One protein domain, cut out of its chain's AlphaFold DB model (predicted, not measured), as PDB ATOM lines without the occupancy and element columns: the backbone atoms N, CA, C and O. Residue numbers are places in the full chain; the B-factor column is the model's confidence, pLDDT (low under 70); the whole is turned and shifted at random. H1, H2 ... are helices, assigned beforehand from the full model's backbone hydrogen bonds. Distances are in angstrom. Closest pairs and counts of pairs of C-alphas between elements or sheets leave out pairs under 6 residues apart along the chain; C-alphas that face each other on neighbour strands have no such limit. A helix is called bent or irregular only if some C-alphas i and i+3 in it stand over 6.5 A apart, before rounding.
ATOM      1  N   MET A   1     -31.938  12.531 -40.706       74.19
ATOM      2  CA  MET A   1     -32.074  12.673 -39.236       74.19
ATOM      3  C   MET A   1     -30.981  11.970 -38.413       74.19
ATOM      4  O   MET A   1     -30.520  12.547 -37.438       74.19
ATOM      5  N   ARG A   2     -30.507  10.763 -38.782       85.50
ATOM      6  CA  ARG A   2     -29.542   9.973 -37.972       85.50
ATOM      7  C   ARG A   2     -28.246  10.708 -37.588       85.50
ATOM      8  O   ARG A   2     -27.791  10.577 -36.457       85.50
ATOM      9  N   TRP A   3     -27.659  11.474 -38.514       88.12
ATOM     10  CA  TRP A   3     -26.462  12.280 -38.235       88.12
ATOM     11  C   TRP A   3     -26.729  13.341 -37.158       88.12
ATOM     12  O   TRP A   3     -25.980  13.404 -36.191       88.12
ATOM     13  N   LEU A   4     -27.830  14.096 -37.277       86.44
ATOM     14  CA  LEU A   4     -28.188  15.170 -36.345       86.44
ATOM     15  C   LEU A   4     -28.409  14.642 -34.924       86.44
ATOM     16  O   LEU A   4     -27.846  15.187 -33.984       86.44
ATOM     17  N   LYS A   5     -29.155  13.537 -34.778       90.75
ATOM     18  CA  LYS A   5     -29.367  12.878 -33.480       90.75
ATOM     19  C   LYS A   5     -28.045  12.509 -32.809       90.75
ATOM     20  O   LYS A   5     -27.827  12.851 -31.654       90.75
ATOM     21  N   ARG A   6     -27.136  11.860 -33.551       91.69
ATOM     22  CA  ARG A   6     -25.813  11.480 -33.034       91.69
ATOM     23  C   ARG A   6     -25.007  12.704 -32.599       91.69
ATOM     24  O   ARG A   6     -24.506  12.723 -31.486       91.69
ATOM     25  N   GLN A   7     -24.908  13.719 -33.459       91.62
ATOM     26  CA  GLN A   7     -24.163  14.939 -33.140       91.62
ATOM     27  C   GLN A   7     -24.742  15.671 -31.930       91.62
ATOM     28  O   GLN A   7     -23.975  16.136 -31.099       91.62
ATOM     29  N   PHE A   8     -26.067  15.729 -31.795       90.69
ATOM     30  CA  PHE A   8     -26.710  16.312 -30.621       90.69
ATOM     31  C   PHE A   8     -26.353  15.553 -29.339       90.69
ATOM     32  O   PHE A   8     -25.986  16.177 -28.349       90.69
ATOM     33  N   ILE A   9     -26.428  14.218 -29.355       92.38
ATOM     34  CA  ILE A   9     -26.102  13.382 -28.190       92.38
ATOM     35  C   ILE A   9     -24.633  13.562 -27.792       92.38
ATOM     36  O   ILE A   9     -24.340  13.814 -26.624       92.38
ATOM     37  N   ASP A  10     -23.717  13.472 -28.758       93.25
ATOM     38  CA  ASP A  10     -22.282  13.604 -28.493       93.25
ATOM     39  C   ASP A  10     -21.935  15.024 -28.006       93.25
ATOM     40  O   ASP A  10     -21.175  15.178 -27.052       93.25
ATOM     41  N   ALA A  11     -22.550  16.059 -28.591       93.31
ATOM     42  CA  ALA A  11     -22.369  17.439 -28.150       93.31
ATOM     43  C   ALA A  11     -22.939  17.692 -26.749       93.31
ATOM     44  O   ALA A  11     -22.316  18.399 -25.963       93.31
ATOM     45  N   SER A  12     -24.089  17.098 -26.418       92.00
ATOM     46  CA  SER A  12     -24.706  17.223 -25.090       92.00
ATOM     47  C   SER A  12     -23.819  16.616 -24.006       92.00
ATOM     48  O   SER A  12     -23.636  17.218 -22.953       92.00
ATOM     49  N   LEU A  13     -23.218  15.452 -24.280       92.88
ATOM     50  CA  LEU A  13     -22.277  14.823 -23.355       92.88
ATOM     51  C   LEU A  13     -20.996  15.654 -23.202       92.88
ATOM     52  O   LEU A  13     -20.557  15.893 -22.081       92.88
ATOM     53  N   ALA A  14     -20.415  16.128 -24.307       94.75
ATOM     54  CA  ALA A  14     -19.216  16.967 -24.261       94.75
ATOM     55  C   ALA A  14     -19.459  18.287 -23.509       94.75
ATOM     56  O   ALA A  14     -18.600  18.730 -22.745       94.75
ATOM     57  N   GLN A  15     -20.634  18.897 -23.688       94.38
ATOM     58  CA  GLN A  15     -21.031  20.088 -22.941       94.38
ATOM     59  C   GLN A  15     -21.191  19.781 -21.449       94.38
ATOM     60  O   GLN A  15     -20.628  20.500 -20.633       94.38
ATOM     61  N   LEU A  16     -21.878  18.690 -21.089       92.81
ATOM     62  CA  LEU A  16     -22.072  18.306 -19.691       92.81
ATOM     63  C   LEU A  16     -20.742  18.072 -18.964       92.81
ATOM     64  O   LEU A  16     -20.557  18.555 -17.851       92.81
ATOM     65  N   LEU A  17     -19.808  17.350 -19.592       92.94
ATOM     66  CA  LEU A  17     -18.490  17.081 -19.009       92.94
ATOM     67  C   LEU A  17     -17.687  18.372 -18.809       92.94
ATOM     68  O   LEU A  17     -17.042  18.548 -17.775       92.94
ATOM     69  N   TYR A  18     -17.754  19.288 -19.775       95.38
ATOM     70  CA  TYR A  18     -17.128  20.602 -19.665       95.38
ATOM     71  C   TYR A  18     -17.741  21.437 -18.536       95.38
ATOM     72  O   TYR A  18     -17.011  22.003 -17.719       95.38
ATOM     73  N   ASP A  19     -19.072  21.484 -18.462       94.50
ATOM     74  CA  ASP A  19     -19.779  22.227 -17.427       94.50
ATOM     75  C   ASP A  19     -19.437  21.670 -16.044       94.50
ATOM     76  O   ASP A  19     -19.034  22.449 -15.180       94.50
ATOM     77  N   GLN A  20     -19.447  20.346 -15.863       93.88
ATOM     78  CA  GLN A  20     -19.042  19.705 -14.610       93.88
ATOM     79  C   GLN A  20     -17.589  20.029 -14.240       93.88
ATOM     80  O   GLN A  20     -17.316  20.418 -13.106       93.88
ATOM     81  N   ALA A  21     -16.648  19.930 -15.183       94.69
ATOM     82  CA  ALA A  21     -15.244  20.247 -14.925       94.69
ATOM     83  C   ALA A  21     -15.045  21.723 -14.538       94.69
ATOM     84  O   ALA A  21     -14.283  22.039 -13.621       94.69
ATOM     85  N   SER A  22     -15.745  22.642 -15.212       95.88
ATOM     86  CA  SER A  22     -15.698  24.074 -14.896       95.88
ATOM     87  C   SER A  22     -16.319  24.389 -13.533       95.88
ATOM     88  O   SER A  22     -15.803  25.236 -12.805       95.88
ATOM     89  N   LEU A  23     -17.383  23.675 -13.171       94.62
ATOM     90  CA  LEU A  23     -18.074  23.796 -11.899       94.62
ATOM     91  C   LEU A  23     -17.202  23.279 -10.747       94.62
ATOM     92  O   LEU A  23     -17.018  23.994  -9.765       94.62
ATOM     93  N   VAL A  24     -16.556  22.119 -10.907       95.75
ATOM     94  CA  VAL A  24     -15.596  21.592  -9.920       95.75
ATOM     95  C   VAL A  24     -14.426  22.548  -9.733       95.75
ATOM     96  O   VAL A  24     -14.018  22.816  -8.605       95.75
ATOM     97  N   LYS A  25     -13.901  23.113 -10.824       95.88
ATOM     98  CA  LYS A  25     -12.826  24.106 -10.752       95.88
ATOM     99  C   LYS A  25     -13.247  25.372  -9.997       95.88
ATOM    100  O   LYS A  25     -12.408  25.962  -9.325       95.88
ATOM    101  N   TRP A  26     -14.504  25.795 -10.127       94.81
ATOM    102  CA  TRP A  26     -15.027  26.985  -9.454       94.81
ATOM    103  C   TRP A  26     -15.259  26.752  -7.956       94.81
ATOM    104  O   TRP A  26     -14.776  27.527  -7.139       94.81
ATOM    105  N   PHE A  27     -15.957  25.672  -7.593       94.19
ATOM    106  CA  PHE A  27     -16.342  25.391  -6.203       94.19
ATOM    107  C   PHE A  27     -15.303  24.587  -5.411       94.19
ATOM    108  O   PHE A  27     -15.450  24.412  -4.204       94.19
ATOM    109  N   GLY A  28     -14.279  24.040  -6.072       96.31
ATOM    110  CA  GLY A  28     -13.288  23.153  -5.454       96.31
ATOM    111  C   GLY A  28     -13.832  21.770  -5.068       96.31
ATOM    112  O   GLY A  28     -13.127  20.990  -4.434       96.31
ATOM    113  N   ARG A  29     -15.077  21.458  -5.442       95.88
ATOM    114  CA  ARG A  29     -15.767  20.186  -5.191       95.88
ATOM    115  C   ARG A  29     -16.828  19.934  -6.254       95.88
ATOM    116  O   ARG A  29     -17.213  20.845  -6.983       95.88
ATOM    117  N   GLU A  30     -17.356  18.719  -6.292       94.25
ATOM    118  CA  GLU A  30     -18.559  18.437  -7.071       94.25
ATOM    119  C   GLU A  30     -19.775  19.155  -6.471       94.25
ATOM    120  O   GLU A  30     -19.999  19.130  -5.257       94.25
ATOM    121  N   VAL A  31     -20.555  19.791  -7.345       94.50
ATOM    122  CA  VAL A  31     -21.886  20.336  -7.062       94.50
ATOM    123  C   VAL A  31     -22.854  19.649  -8.029       94.50
ATOM    124  O   VAL A  31     -22.514  19.499  -9.207       94.50
ATOM    125  N   PRO A  32     -24.039  19.204  -7.582       93.94
ATOM    126  CA  PRO A  32     -25.043  18.663  -8.488       93.94
ATOM    127  C   PRO A  32     -25.438  19.692  -9.552       93.94
ATOM    128  O   PRO A  32     -25.781  20.821  -9.224       93.94
ATOM    129  N   GLY A  33     -25.410  19.300 -10.825       91.62
ATOM    130  CA  GLY A  33     -25.966  20.101 -11.913       91.62
ATOM    131  C   GLY A  33     -27.454  19.810 -12.115       91.62
ATOM    132  O   GLY A  33     -27.877  18.656 -12.061       91.62
ATOM    133  N   ILE A  34     -28.247  20.843 -12.414       90.69
ATOM    134  CA  ILE A  34     -29.651  20.696 -12.826       90.69
ATOM    135  C   ILE A  34     -29.744  20.931 -14.332       90.69
ATOM    136  O   ILE A  34     -29.480  22.031 -14.818       90.69
ATOM    137  N   ALA A  35     -30.139  19.892 -15.066       85.25
ATOM    138  CA  ALA A  35     -30.402  19.968 -16.495       85.25
ATOM    139  C   ALA A  35     -31.899  20.186 -16.754       85.25
ATOM    140  O   ALA A  35     -32.743  19.476 -16.209       85.25
ATOM    141  N   LEU A  36     -32.227  21.144 -17.626       83.94
ATOM    142  CA  LEU A  36     -33.599  21.407 -18.063       83.94
ATOM    143  C   LEU A  36     -33.848  20.759 -19.429       83.94
ATOM    144  O   LEU A  36     -33.285  21.171 -20.446       83.94
ATOM    145  N   GLY A  37     -34.702  19.738 -19.451       79.69
ATOM    146  CA  GLY A  37     -35.134  19.082 -20.682       79.69
ATOM    147  C   GLY A  37     -36.234  19.878 -21.381       79.69
ATOM    148  O   GLY A  37     -37.308  20.070 -20.819       79.69
ATOM    149  N   HIS A  38     -35.995  20.301 -22.622       81.69
ATOM    150  CA  HIS A  38     -37.036  20.885 -23.469       81.69
ATOM    151  C   HIS A  38     -37.732  19.768 -24.252       81.69
ATOM    152  O   HIS A  38     -37.119  19.118 -25.104       81.69
ATOM    153  N   THR A  39     -39.012  19.536 -23.966       78.00
ATOM    154  CA  THR A  39     -39.821  18.456 -24.550       78.00
ATOM    155  C   THR A  39     -40.294  18.800 -25.965       78.00
ATOM    156  O   THR A  39     -41.470  19.010 -26.237       78.00
ATOM    157  N   LEU A  40     -39.346  18.855 -26.899       85.31
ATOM    158  CA  LEU A  40     -39.619  18.988 -28.330       85.31
ATOM    159  C   LEU A  40     -39.760  17.599 -28.982       85.31
ATOM    160  O   LEU A  40     -39.163  16.644 -28.475       85.31
ATOM    161  N   PRO A  41     -40.450  17.464 -30.137       88.25
ATOM    162  CA  PRO A  41     -40.571  16.184 -30.847       88.25
ATOM    163  C   PRO A  41     -39.220  15.496 -31.081       88.25
ATOM    164  O   PRO A  41     -39.079  14.296 -30.875       88.25
ATOM    165  N   PHE A  42     -38.191  16.286 -31.400       88.06
ATOM    166  CA  PHE A  42     -36.824  15.794 -31.540       88.06
ATOM    167  C   PHE A  42     -36.286  15.137 -30.260       88.06
ATOM    168  O   PHE A  42     -35.641  14.096 -30.350       88.06
ATOM    169  N   PHE A  43     -36.547  15.720 -29.082       87.38
ATOM    170  CA  PHE A  43     -36.076  15.175 -27.809       87.38
ATOM    171  C   PHE A  43     -36.787  13.866 -27.462       87.38
ATOM    172  O   PHE A  43     -36.125  12.920 -27.046       87.38
ATOM    173  N   ALA A  44     -38.097  13.770 -27.715       89.12
ATOM    174  CA  ALA A  44     -38.849  12.529 -27.520       89.12
ATOM    175  C   ALA A  44     -38.247  11.353 -28.313       89.12
ATOM    176  O   ALA A  44     -38.240  10.223 -27.841       89.12
ATOM    177  N   GLU A  45     -37.664  11.620 -29.486       91.56
ATOM    178  CA  GLU A  45     -37.003  10.597 -30.301       91.56
ATOM    179  C   GLU A  45     -35.604  10.171 -29.813       91.56
ATOM    180  O   GLU A  45     -35.044   9.216 -30.361       91.56
ATOM    181  N   ILE A  46     -34.988  10.901 -28.878       92.25
ATOM    182  CA  ILE A  46     -33.608  10.647 -28.425       92.25
ATOM    183  C   ILE A  46     -33.451  10.534 -26.906       92.25
ATOM    184  O   ILE A  46     -32.348  10.214 -26.466       92.25
ATOM    185  N   ALA A  47     -34.501  10.788 -26.122       90.81
ATOM    186  CA  ALA A  47     -34.444  10.889 -24.663       90.81
ATOM    187  C   ALA A  47     -33.752   9.678 -24.022       90.81
ATOM    188  O   ALA A  47     -32.745   9.846 -23.336       90.81
ATOM    189  N   ASP A  48     -34.204   8.464 -24.344       93.19
ATOM    190  CA  ASP A  48     -33.622   7.224 -23.817       93.19
ATOM    191  C   ASP A  48     -32.138   7.088 -24.165       93.19
ATOM    192  O   ASP A  48     -31.319   6.698 -23.335       93.19
ATOM    193  N   THR A  49     -31.761   7.453 -25.395       94.56
ATOM    194  CA  THR A  49     -30.366   7.351 -25.841       94.56
ATOM    195  C   THR A  49     -29.483   8.382 -25.149       94.56
ATOM    196  O   THR A  49     -28.357   8.059 -24.773       94.56
ATOM    197  N   VAL A  50     -29.971   9.612 -24.965       92.00
ATOM    198  CA  VAL A  50     -29.255  10.648 -24.211       92.00
ATOM    199  C   VAL A  50     -29.045  10.173 -22.776       92.00
ATOM    200  O   VAL A  50     -27.903  10.099 -22.336       92.00
ATOM    201  N   LEU A  51     -30.111   9.777 -22.076       91.75
ATOM    202  CA  LEU A  51     -30.037   9.344 -20.679       91.75
ATOM    203  C   LEU A  51     -29.115   8.132 -20.501       91.75
ATOM    204  O   LEU A  51     -28.254   8.148 -19.624       91.75
ATOM    205  N   ALA A  52     -29.209   7.128 -21.378       94.44
ATOM    206  CA  ALA A  52     -28.317   5.971 -21.347       94.44
ATOM    207  C   ALA A  52     -26.843   6.364 -21.534       94.44
ATOM    208  O   ALA A  52     -25.968   5.837 -20.848       94.44
ATOM    209  N   ARG A  53     -26.548   7.316 -22.432       94.25
ATOM    210  CA  ARG A  53     -25.181   7.817 -22.651       94.25
ATOM    211  C   ARG A  53     -24.653   8.608 -21.457       94.25
ATOM    212  O   ARG A  53     -23.469   8.489 -21.162       94.25
ATOM    213  N   LEU A  54     -25.504   9.373 -20.775       91.75
ATOM    214  CA  LEU A  54     -25.127  10.082 -19.551       91.75
ATOM    215  C   LEU A  54     -24.780   9.097 -18.431       91.75
ATOM    216  O   LEU A  54     -23.705   9.188 -17.845       91.75
ATOM    217  N   VAL A  55     -25.641   8.107 -18.184       94.00
ATOM    218  CA  VAL A  55     -25.396   7.070 -17.167       94.00
ATOM    219  C   VAL A  55     -24.122   6.282 -17.483       94.00
ATOM    220  O   VAL A  55     -23.287   6.089 -16.604       94.00
ATOM    221  N   ALA A  56     -23.915   5.895 -18.745       95.19
ATOM    222  CA  ALA A  56     -22.694   5.209 -19.175       95.19
ATOM    223  C   ALA A  56     -21.420   6.059 -18.998       95.19
ATOM    224  O   ALA A  56     -20.331   5.505 -18.874       95.19
ATOM    225  N   ALA A  57     -21.547   7.388 -18.970       92.19
ATOM    226  CA  ALA A  57     -20.456   8.317 -18.685       92.19
ATOM    227  C   ALA A  57     -20.244   8.574 -17.177       92.19
ATOM    228  O   ALA A  57     -19.420   9.411 -16.820       92.19
ATOM    229  N   GLY A  58     -20.969   7.874 -16.297       93.38
ATOM    230  CA  GLY A  58     -20.839   7.989 -14.842       93.38
ATOM    231  C   GLY A  58     -21.785   8.999 -14.189       93.38
ATOM    232  O   GLY A  58     -21.657   9.269 -12.997       93.38
ATOM    233  N   VAL A  59     -22.750   9.558 -14.930       93.44
ATOM    234  CA  VAL A  59     -23.731  10.487 -14.355       93.44
ATOM    235  C   VAL A  59     -24.650   9.752 -13.384       93.44
ATOM    236  O   VAL A  59     -25.342   8.804 -13.755       93.44
ATOM    237  N   THR A  60     -24.707  10.249 -12.149       93.69
ATOM    238  CA  THR A  60     -25.678   9.806 -11.145       93.69
ATOM    239  C   THR A  60     -26.888  10.733 -11.163       93.69
ATOM    240  O   THR A  60     -26.768  11.921 -10.869       93.69
ATOM    241  N   ILE A  61     -28.062  10.193 -11.494       92.94
ATOM    242  CA  ILE A  61     -29.324  10.941 -11.453       92.94
ATOM    243  C   ILE A  61     -29.858  10.907 -10.020       92.94
ATOM    244  O   ILE A  61     -30.032   9.836  -9.441       92.94
ATOM    245  N   ILE A  62     -30.119  12.082  -9.453       95.00
ATOM    246  CA  ILE A  62     -30.655  12.250  -8.099       95.00
ATOM    247  C   ILE A  62     -31.987  13.012  -8.131       95.00
ATOM    248  O   ILE A  62     -32.244  13.729  -9.100       95.00
ATOM    249  N   PRO A  63     -32.829  12.894  -7.086       95.19
ATOM    250  CA  PRO A  63     -34.023  13.725  -6.949       95.19
ATOM    251  C   PRO A  63     -33.676  15.215  -6.931       95.19
ATOM    252  O   PRO A  63     -32.637  15.612  -6.390       95.19
ATOM    253  N   LEU A  64     -34.562  16.039  -7.489       93.88
ATOM    254  CA  LEU A  64     -34.358  17.483  -7.581       93.88
ATOM    255  C   LEU A  64     -34.210  18.118  -6.195       93.88
ATOM    256  O   LEU A  64     -33.340  18.962  -6.004       93.88
ATOM    257  N   GLU A  65     -34.992  17.660  -5.218       95.25
ATOM    258  CA  GLU A  65     -34.979  18.136  -3.832       95.25
ATOM    259  C   GLU A  65     -33.597  17.956  -3.196       95.25
ATOM    260  O   GLU A  65     -33.140  18.799  -2.429       95.25
ATOM    261  N   LYS A  66     -32.900  16.872  -3.556       95.94
ATOM    262  CA  LYS A  66     -31.531  16.617  -3.103       95.94
ATOM    263  C   LYS A  66     -30.526  17.539  -3.795       95.94
ATOM    264  O   LYS A  66     -29.567  17.953  -3.156       95.94
ATOM    265  N   ALA A  67     -30.723  17.837  -5.079       94.50
ATOM    266  CA  ALA A  67     -29.834  18.721  -5.829       94.50
ATOM    267  C   ALA A  67     -29.907  20.170  -5.320       94.50
ATOM    268  O   ALA A  67     -28.871  20.777  -5.068       94.50
ATOM    269  N   VAL A  68     -31.118  20.702  -5.118       93.62
ATOM    270  CA  VAL A  68     -31.326  22.096  -4.673       93.62
ATOM    271  C   VAL A  68     -30.946  22.337  -3.212       93.62
ATOM    272  O   VAL A  68     -30.774  23.483  -2.821       93.62
ATOM    273  N   ALA A  69     -30.802  21.280  -2.410       94.88
ATOM    274  CA  ALA A  69     -30.324  21.377  -1.032       94.88
ATOM    275  C   ALA A  69     -28.809  21.645  -0.926       94.88
ATOM    276  O   ALA A  69     -28.293  21.806   0.181       94.88
ATOM    277  N   ASP A  70     -28.078  21.655  -2.046       95.12
ATOM    278  CA  ASP A  70     -26.664  22.018  -2.060       95.12
ATOM    279  C   ASP A  70     -26.487  23.546  -1.874       95.12
ATOM    280  O   ASP A  70     -27.061  24.312  -2.653       95.12
ATOM    281  N   PRO A  71     -25.659  24.012  -0.913       92.44
ATOM    282  CA  PRO A  71     -25.475  25.442  -0.626       92.44
ATOM    283  C   PRO A  71     -25.034  26.305  -1.818       92.44
ATOM    284  O   PRO A  71     -25.258  27.513  -1.820       92.44
ATOM    285  N   ALA A  72     -24.436  25.711  -2.857       92.38
ATOM    286  CA  ALA A  72     -24.064  26.442  -4.068       92.38
ATOM    287  C   ALA A  72     -25.275  27.102  -4.760       92.38
ATOM    288  O   ALA A  72     -25.128  28.122  -5.442       92.38
ATOM    289  N   TYR A  73     -26.478  26.544  -4.589       90.75
ATOM    290  CA  TYR A  73     -27.702  27.104  -5.159       90.75
ATOM    291  C   TYR A  73     -28.167  28.385  -4.453       90.75
ATOM    292  O   TYR A  73     -28.725  29.260  -5.124       90.75
ATOM    293  N   ASP A  74     -27.863  28.557  -3.163       88.00
ATOM    294  CA  ASP A  74     -28.159  29.792  -2.425       88.00
ATOM    295  C   ASP A  74     -27.293  30.957  -2.931       88.00
ATOM    296  O   ASP A  74     -27.787  32.065  -3.163       88.00
ATOM    297  N   GLU A  75     -26.009  30.692  -3.201       81.25
ATOM    298  CA  GLU A  75     -25.076  31.684  -3.751       81.25
ATOM    299  C   GLU A  75     -25.565  32.219  -5.109       81.25
ATOM    300  O   GLU A  75     -25.617  33.431  -5.341       81.25
ATOM    301  N   VAL A  76     -26.005  31.331  -6.006       80.88
ATOM    302  CA  VAL A  76     -26.470  31.716  -7.349       80.88
ATOM    303  C   VAL A  76     -27.844  32.363  -7.370       80.88
ATOM    304  O   VAL A  76     -28.090  33.219  -8.234       80.88
ATOM    305  N   GLY A  77     -28.738  31.969  -6.462       78.31
ATOM    306  CA  GLY A  77     -30.080  32.544  -6.353       78.31
ATOM    307  C   GLY A  77     -30.053  34.062  -6.148       78.31
ATOM    308  O   GLY A  77     -30.922  34.768  -6.655       78.31
ATOM    309  N   SER A  78     -29.004  34.570  -5.496       75.44
ATOM    310  CA  SER A  78     -28.814  35.998  -5.208       75.44
ATOM    311  C   SER A  78     -28.168  36.811  -6.340       75.44
ATOM    312  O   SER A  78     -28.170  38.040  -6.308       75.44
ATOM    313  N   THR A  79     -27.630  36.152  -7.368       84.31
ATOM    314  CA  THR A  79     -26.958  36.829  -8.484       84.31
ATOM    315  C   THR A  79     -27.964  37.069  -9.610       84.31
ATOM    316  O   THR A  79     -28.645  36.140 -10.024       84.31
ATOM    317  N   ALA A  80     -28.080  38.273 -10.164       84.06
ATOM    318  CA  ALA A  80     -28.892  38.512 -11.366       84.06
ATOM    319  C   ALA A  80     -28.018  38.432 -12.629       84.06
ATOM    320  O   ALA A  80     -26.858  38.833 -12.608       84.06
ATOM    321  N   SER A  81     -28.556  37.923 -13.740       83.50
ATOM    322  CA  SER A  81     -27.875  37.976 -15.040       83.50
ATOM    323  C   SER A  81     -28.884  38.187 -16.161       83.50
ATOM    324  O   SER A  81     -29.950  37.579 -16.161       83.50
ATOM    325  N   SER A  82     -28.531  39.034 -17.127       85.19
ATOM    326  CA  SER A  82     -29.274  39.199 -18.381       85.19
ATOM    327  C   SER A  82     -28.938  38.119 -19.417       85.19
ATOM    328  O   SER A  82     -29.530  38.089 -20.493       85.19
ATOM    329  N   LYS A  83     -27.970  37.245 -19.114       86.56
ATOM    330  CA  LYS A  83     -27.508  36.163 -19.983       86.56
ATOM    331  C   LYS A  83     -28.070  34.831 -19.494       86.56
ATOM    332  O   LYS A  83     -28.206  34.601 -18.293       86.56
ATOM    333  N   PHE A  84     -28.314  33.920 -20.430       85.94
ATOM    334  CA  PHE A  84     -28.655  32.539 -20.108       85.94
ATOM    335  C   PHE A  84     -27.374  31.759 -19.776       85.94
ATOM    336  O   PHE A  84     -26.671  31.300 -20.675       85.94
ATOM    337  N   LEU A  85     -27.032  31.693 -18.487       90.44
ATOM    338  CA  LEU A  85     -25.812  31.071 -17.968       90.44
ATOM    339  C   LEU A  85     -26.148  29.996 -16.939       90.44
ATOM    340  O   LEU A  85     -27.092  30.146 -16.160       90.44
ATOM    341  N   VAL A  86     -25.324  28.952 -16.890       90.88
ATOM    342  CA  VAL A  86     -25.353  27.989 -15.783       90.88
ATOM    343  C   VAL A  86     -24.686  28.573 -14.529       90.88
ATOM    344  O   VAL A  86     -23.991  29.590 -14.585       90.88
ATOM    345  N   LEU A  87     -24.905  27.909 -13.395       92.12
ATOM    346  CA  LEU A  87     -24.516  28.297 -12.034       92.12
ATOM    347  C   LEU A  87     -23.122  28.956 -11.931       92.12
ATOM    348  O   LEU A  87     -23.007  30.144 -11.630       92.12
ATOM    349  N   GLN A  88     -22.064  28.213 -12.243       93.44
ATOM    350  CA  GLN A  88     -20.673  28.658 -12.152       93.44
ATOM    351  C   GLN A  88     -20.328  29.772 -13.148       93.44
ATOM    352  O   GLN A  88     -19.547  30.665 -12.838       93.44
ATOM    353  N   GLN A  89     -20.923  29.759 -14.346       94.81
ATOM    354  CA  GLN A  89     -20.689  30.799 -15.352       94.81
ATOM    355  C   GLN A  89     -21.285  32.135 -14.902       94.81
ATOM    356  O   GLN A  89     -20.693  33.188 -15.127       94.81
ATOM    357  N   LYS A  90     -22.444  32.083 -14.242       93.56
ATOM    358  CA  LYS A  90     -23.132  33.246 -13.691       93.56
ATOM    359  C   LYS A  90     -22.347  33.885 -12.544       93.56
ATOM    360  O   LYS A  90     -22.180  35.102 -12.541       93.56
ATOM    361  N   LEU A  91     -21.817  33.076 -11.625       93.12
ATOM    362  CA  LEU A  91     -20.939  33.563 -10.552       93.12
ATOM    363  C   LEU A  91     -19.626  34.123 -11.100       93.12
ATOM    364  O   LEU A  91     -19.189  35.188 -10.667       93.12
ATOM    365  N   ALA A  92     -19.027  33.455 -12.089       93.50
ATOM    366  CA  ALA A  92     -17.814  33.941 -12.737       93.50
ATOM    367  C   ALA A  92     -18.010  35.331 -13.354       93.50
ATOM    368  O   ALA A  92     -17.188  36.214 -13.104       93.50
ATOM    369  N   ASP A  93     -19.111  35.534 -14.092       93.25
ATOM    370  CA  ASP A  93     -19.465  36.819 -14.713       93.25
ATOM    371  C   ASP A  93     -19.640  37.919 -13.652       93.25
ATOM    372  O   ASP A  93     -19.084  39.007 -13.798       93.25
ATOM    373  N   ALA A  94     -20.334  37.619 -12.547       91.31
ATOM    374  CA  ALA A  94     -20.511  38.552 -11.431       91.31
ATOM    375  C   ALA A  94     -19.188  38.910 -10.728       91.31
ATOM    376  O   ALA A  94     -19.006  40.044 -10.293       91.31
ATOM    377  N   ALA A  95     -18.239  37.972 -10.674       92.44
ATOM    378  CA  ALA A  95     -16.895  38.183 -10.139       92.44
ATOM    379  C   ALA A  95     -15.929  38.876 -11.126       92.44
ATOM    380  O   ALA A  95     -14.734  38.977 -10.849       92.44
ATOM    381  N   GLY A  96     -16.400  39.319 -12.300       93.62
ATOM    382  CA  GLY A  96     -15.555  39.947 -13.323       93.62
ATOM    383  C   GLY A  96     -14.608  38.976 -14.038       93.62
ATOM    384  O   GLY A  96     -13.673  39.399 -14.719       93.62
ATOM    385  N   THR A  97     -14.843  37.670 -13.904       93.25
ATOM    386  CA  THR A  97     -14.113  36.608 -14.608       93.25
ATOM    387  C   THR A  97     -14.994  35.972 -15.684       93.25
ATOM    388  O   THR A  97     -16.190  36.241 -15.775       93.25
ATOM    389  N   ARG A  98     -14.420  35.140 -16.562       91.31
ATOM    390  CA  ARG A  98     -15.187  34.509 -17.644       91.31
ATOM    391  C   ARG A  98     -14.909  33.022 -17.760       91.31
ATOM    392  O   ARG A  98     -13.805  32.616 -18.116       91.31
ATOM    393  N   ILE A  99     -15.964  32.231 -17.591       94.62
ATOM    394  CA  ILE A  99     -16.027  30.840 -18.038       94.62
ATOM    395  C   ILE A  99     -16.753  30.831 -19.396       94.62
ATOM    396  O   ILE A  99     -17.861  31.364 -19.496       94.62
ATOM    397  N   PRO A 100     -16.139  30.318 -20.479       94.25
ATOM    398  CA  PRO A 100     -16.819  30.157 -21.761       94.25
ATOM    399  C   PRO A 100     -18.117  29.351 -21.639       94.25
ATOM    400  O   PRO A 100     -18.163  28.353 -20.935       94.25
ATOM    401  N   VAL A 101     -19.162  29.776 -22.357       92.88
ATOM    402  CA  VAL A 101     -20.483  29.121 -22.302       92.88
ATOM    403  C   VAL A 101     -20.471  27.749 -22.978       92.88
ATOM    404  O   VAL A 101     -21.130  26.821 -22.527       92.88
ATOM    405  N   LEU A 102     -19.716  27.624 -24.070       93.31
ATOM    406  CA  LEU A 102     -19.646  26.405 -24.869       93.31
ATOM    407  C   LEU A 102     -18.336  25.672 -24.611       93.31
ATOM    408  O   LEU A 102     -17.269  26.299 -24.615       93.31
ATOM    409  N   SER A 103     -18.424  24.347 -24.515       94.19
ATOM    410  CA  SER A 103     -17.254  23.480 -24.547       94.19
ATOM    411  C   SER A 103     -16.408  23.774 -25.798       94.19
ATOM    412  O   SER A 103     -16.952  23.892 -26.908       94.19
ATOM    413  N   PRO A 104     -15.072  23.881 -25.665       92.62
ATOM    414  CA  PRO A 104     -14.172  23.992 -26.808       92.62
ATOM    415  C   PRO A 104     -14.404  22.892 -27.855       92.62
ATOM    416  O   PRO A 104     -14.364  23.183 -29.053       92.62
ATOM    417  N   ASP A 105     -14.747  21.681 -27.408       92.00
ATOM    418  CA  ASP A 105     -14.917  20.492 -28.251       92.00
ATOM    419  C   ASP A 105     -16.133  20.588 -29.180       92.00
ATOM    420  O   ASP A 105     -16.150  20.002 -30.263       92.00
ATOM    421  N   ILE A 106     -17.146  21.373 -28.800       93.81
ATOM    422  CA  ILE A 106     -18.372  21.534 -29.593       93.81
ATOM    423  C   ILE A 106     -18.413  22.855 -30.358       93.81
ATOM    424  O   ILE A 106     -19.313  23.067 -31.170       93.81
ATOM    425  N   LYS A 107     -17.449  23.759 -30.145       89.69
ATOM    426  CA  LYS A 107     -17.471  25.116 -30.714       89.69
ATOM    427  C   LYS A 107     -17.524  25.118 -32.246       89.69
ATOM    428  O   LYS A 107     -18.205  25.953 -32.843       89.69
ATOM    429  N   GLY A 108     -16.816  24.186 -32.891       89.88
ATOM    430  CA  GLY A 108     -16.848  24.012 -34.347       89.88
ATOM    431  C   GLY A 108     -18.209  23.523 -34.851       89.88
ATOM    432  O   GLY A 108     -18.752  24.080 -35.802       89.88
ATOM    433  N   LEU A 109     -18.790  22.534 -34.165       90.44
ATOM    434  CA  LEU A 109     -20.119  22.010 -34.481       90.44
ATOM    435  C   LEU A 109     -21.202  23.080 -34.297       90.44
ATOM    436  O   LEU A 109     -22.024  23.267 -35.189       90.44
ATOM    437  N   HIS A 110     -21.170  23.814 -33.183       89.31
ATOM    438  CA  HIS A 110     -22.099  24.907 -32.909       89.31
ATOM    439  C   HIS A 110     -22.064  25.959 -34.021       89.31
ATOM    440  O   HIS A 110     -23.108  26.330 -34.547       89.31
ATOM    441  N   ARG A 111     -20.865  26.399 -34.431       89.88
ATOM    442  CA  ARG A 111     -20.704  27.364 -35.529       89.88
ATOM    443  C   ARG A 111     -21.375  26.876 -36.811       89.88
ATOM    444  O   ARG A 111     -22.176  27.602 -37.385       89.88
ATOM    445  N   ARG A 112     -21.112  25.627 -37.200       88.81
ATOM    446  CA  ARG A 112     -21.719  25.014 -38.385       88.81
ATOM    447  C   ARG A 112     -23.246  24.956 -38.289       88.81
ATOM    448  O   ARG A 112     -23.922  25.199 -39.280       88.81
ATOM    449  N   ILE A 113     -23.799  24.628 -37.120       85.50
ATOM    450  CA  ILE A 113     -25.256  24.590 -36.912       85.50
ATOM    451  C   ILE A 113     -25.862  25.992 -37.049       85.50
ATOM    452  O   ILE A 113     -26.885  26.137 -37.712       85.50
ATOM    453  N   VAL A 114     -25.223  27.015 -36.476       86.25
ATOM    454  CA  VAL A 114     -25.664  28.414 -36.605       86.25
ATOM    455  C   VAL A 114     -25.619  28.872 -38.066       86.25
ATOM    456  O   VAL A 114     -26.590  29.438 -38.554       86.25
ATOM    457  N   GLU A 115     -24.545  28.561 -38.794       88.94
ATOM    458  CA  GLU A 115     -24.440  28.844 -40.234       88.94
ATOM    459  C   GLU A 115     -25.560  28.157 -41.034       88.94
ATOM    460  O   GLU A 115     -26.162  28.771 -41.911       88.94
ATOM    461  N   MET A 116     -25.885  26.901 -40.705       84.38
ATOM    462  CA  MET A 116     -26.976  26.153 -41.342       84.38
ATOM    463  C   MET A 116     -28.367  26.706 -41.015       84.38
ATOM    464  O   MET A 116     -29.279  26.567 -41.830       84.38
ATOM    465  N   ALA A 117     -28.556  27.280 -39.825       81.00
ATOM    466  CA  ALA A 117     -29.824  27.889 -39.444       81.00
ATOM    467  C   ALA A 117     -30.123  29.137 -40.294       81.00
ATOM    468  O   ALA A 117     -31.294  29.391 -40.582       81.00
ATOM    469  N   GLY A 118     -29.085  29.841 -40.764       79.88
ATOM    470  CA  GLY A 118     -29.194  31.128 -41.450       79.88
ATOM    471  C   GLY A 118     -29.510  32.277 -40.484       79.88
ATOM    472  O   GLY A 118     -29.758  32.051 -39.300       79.88
ATOM    473  N   ASP A 119     -29.517  33.515 -40.987       59.75
ATOM    474  CA  ASP A 119     -29.969  34.708 -40.249       59.75
ATOM    475  C   ASP A 119     -31.507  34.668 -40.135       59.75
ATOM    476  O   ASP A 119     -32.218  35.446 -40.763       59.75
ATOM    477  N   ARG A 120     -32.048  33.681 -39.406       56.22
ATOM    478  CA  ARG A 120     -33.479  33.604 -39.077       56.22
ATOM    479  C   ARG A 120     -33.778  34.611 -37.978       56.22
ATOM    480  O   ARG A 120     -33.908  34.265 -36.805       56.22
ATOM    481  N   ARG A 121     -33.795  35.878 -38.379       46.72
ATOM    482  CA  ARG A 121     -34.546  36.924 -37.693       46.72
ATOM    483  C   ARG A 121     -35.978  36.804 -38.195       46.72
ATOM    484  O   ARG A 121     -36.320  37.409 -39.208       46.72
ATOM    485  N   ASP A 122     -36.744  35.959 -37.522       43.81
ATOM    486  CA  ASP A 122     -38.202  36.035 -37.557       43.81
ATOM    487  C   ASP A 122     -38.637  37.071 -36.509       43.81
ATOM    488  O   ASP A 122     -38.094  37.018 -35.377       43.81
TER     489      ASP A 122
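What this domain is: This is residues 1 to 122 of the 122 residues of an uncharacterized protein of Mesorhizobium sp. M1E.F.Ca.ET.045.02.1.1 (UniProt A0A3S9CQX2). One long helix, H1, runs as a spine through the model, with H3 crossing it on one side and H6 and H7 crossing it on the other, H7 towards its first half and H6 near its last residues. The long link of residues 28 to 40 folds back towards the first half of H1 and leads to the short helix H2; H5 packs on H6, and the tail, residues 118 to 122, sticks out after H7. The printed part has 122 residues with seven named helices, H1 to H7 in chain order, and no named strand; its class is all helix. It is compact, with a radius of gyration of the C-alphas of 15.8 A, and spans 41 by 33 by 26 A.

Where its parts are: H1 is residues 2 to 27, from C-alpha 2 at (-29.542, 9.973, -37.972) to C-alpha 27 at (-16.342, 25.391, -6.203), 37.7 A. H2 is residues 41 to 44, and H3 is residues 47 to 56, 14.2 A long. H4 is residues 64 to 68, H5 residues 72 to 77, and H6 residues 87 to 94, 11.0 A long. H7 is residues 104 to 117, 20.5 A long, and ends with C-alpha 117 at (-29.824, 27.889, -39.444). H7 is irregular: C-alphas 105 and 108 are 7.3 A apart.

How they stand to each other: H1 is the hub and touches three helices. With residues 9 to 13 alone it touches H3, the same way at a steep tilt of 47 degrees; the closest C-alphas, of Ile 9 and Val 50, are 5.8 A apart. H2 meets H3 only through their link and is only just apart from H1, the closest C-alphas being 8.2 A apart. With residues 22 to 26 alone H1 touches H6, at a steep tilt of 61 degrees, the same way; the closest C-alphas are those of Leu 23 and Gln 88, 5.5 A. H6 also touches H5, at a steep tilt of 56 degrees, with the C-alphas of Val 76 and Leu 87 closest at 6.1 A. H4 touches no helix and meets H5 only through their link. Residues 11 to 15 of H1 touch residues 105 to 106 of H7, opposite ways at a steep tilt of 44 degrees; the closest C-alphas, of Ala 11 and Ile 106, are 5.9 A apart. The helix packing is mostly crossed, with 0 of these 4 touching pairs at a shallow tilt. Every O i to N i+4 pair is within hydrogen-bond range in H1, H3, H4, H5 and H6, and 8 of 10 are in H7; H2 is too short for such a pair.

The domain as a whole: The C-alphas farthest apart, of Gly 28 and Asp 122, are 42.6 A from each other. The printed part has no cut, and the link from H1 to H2 is long, with 13 residues. Residues 114 to 122, of which 114 to 117 belong to H7, stand free. The mean pLDDT of the printed part is 89.4, and residues 119 to 122 are under 70.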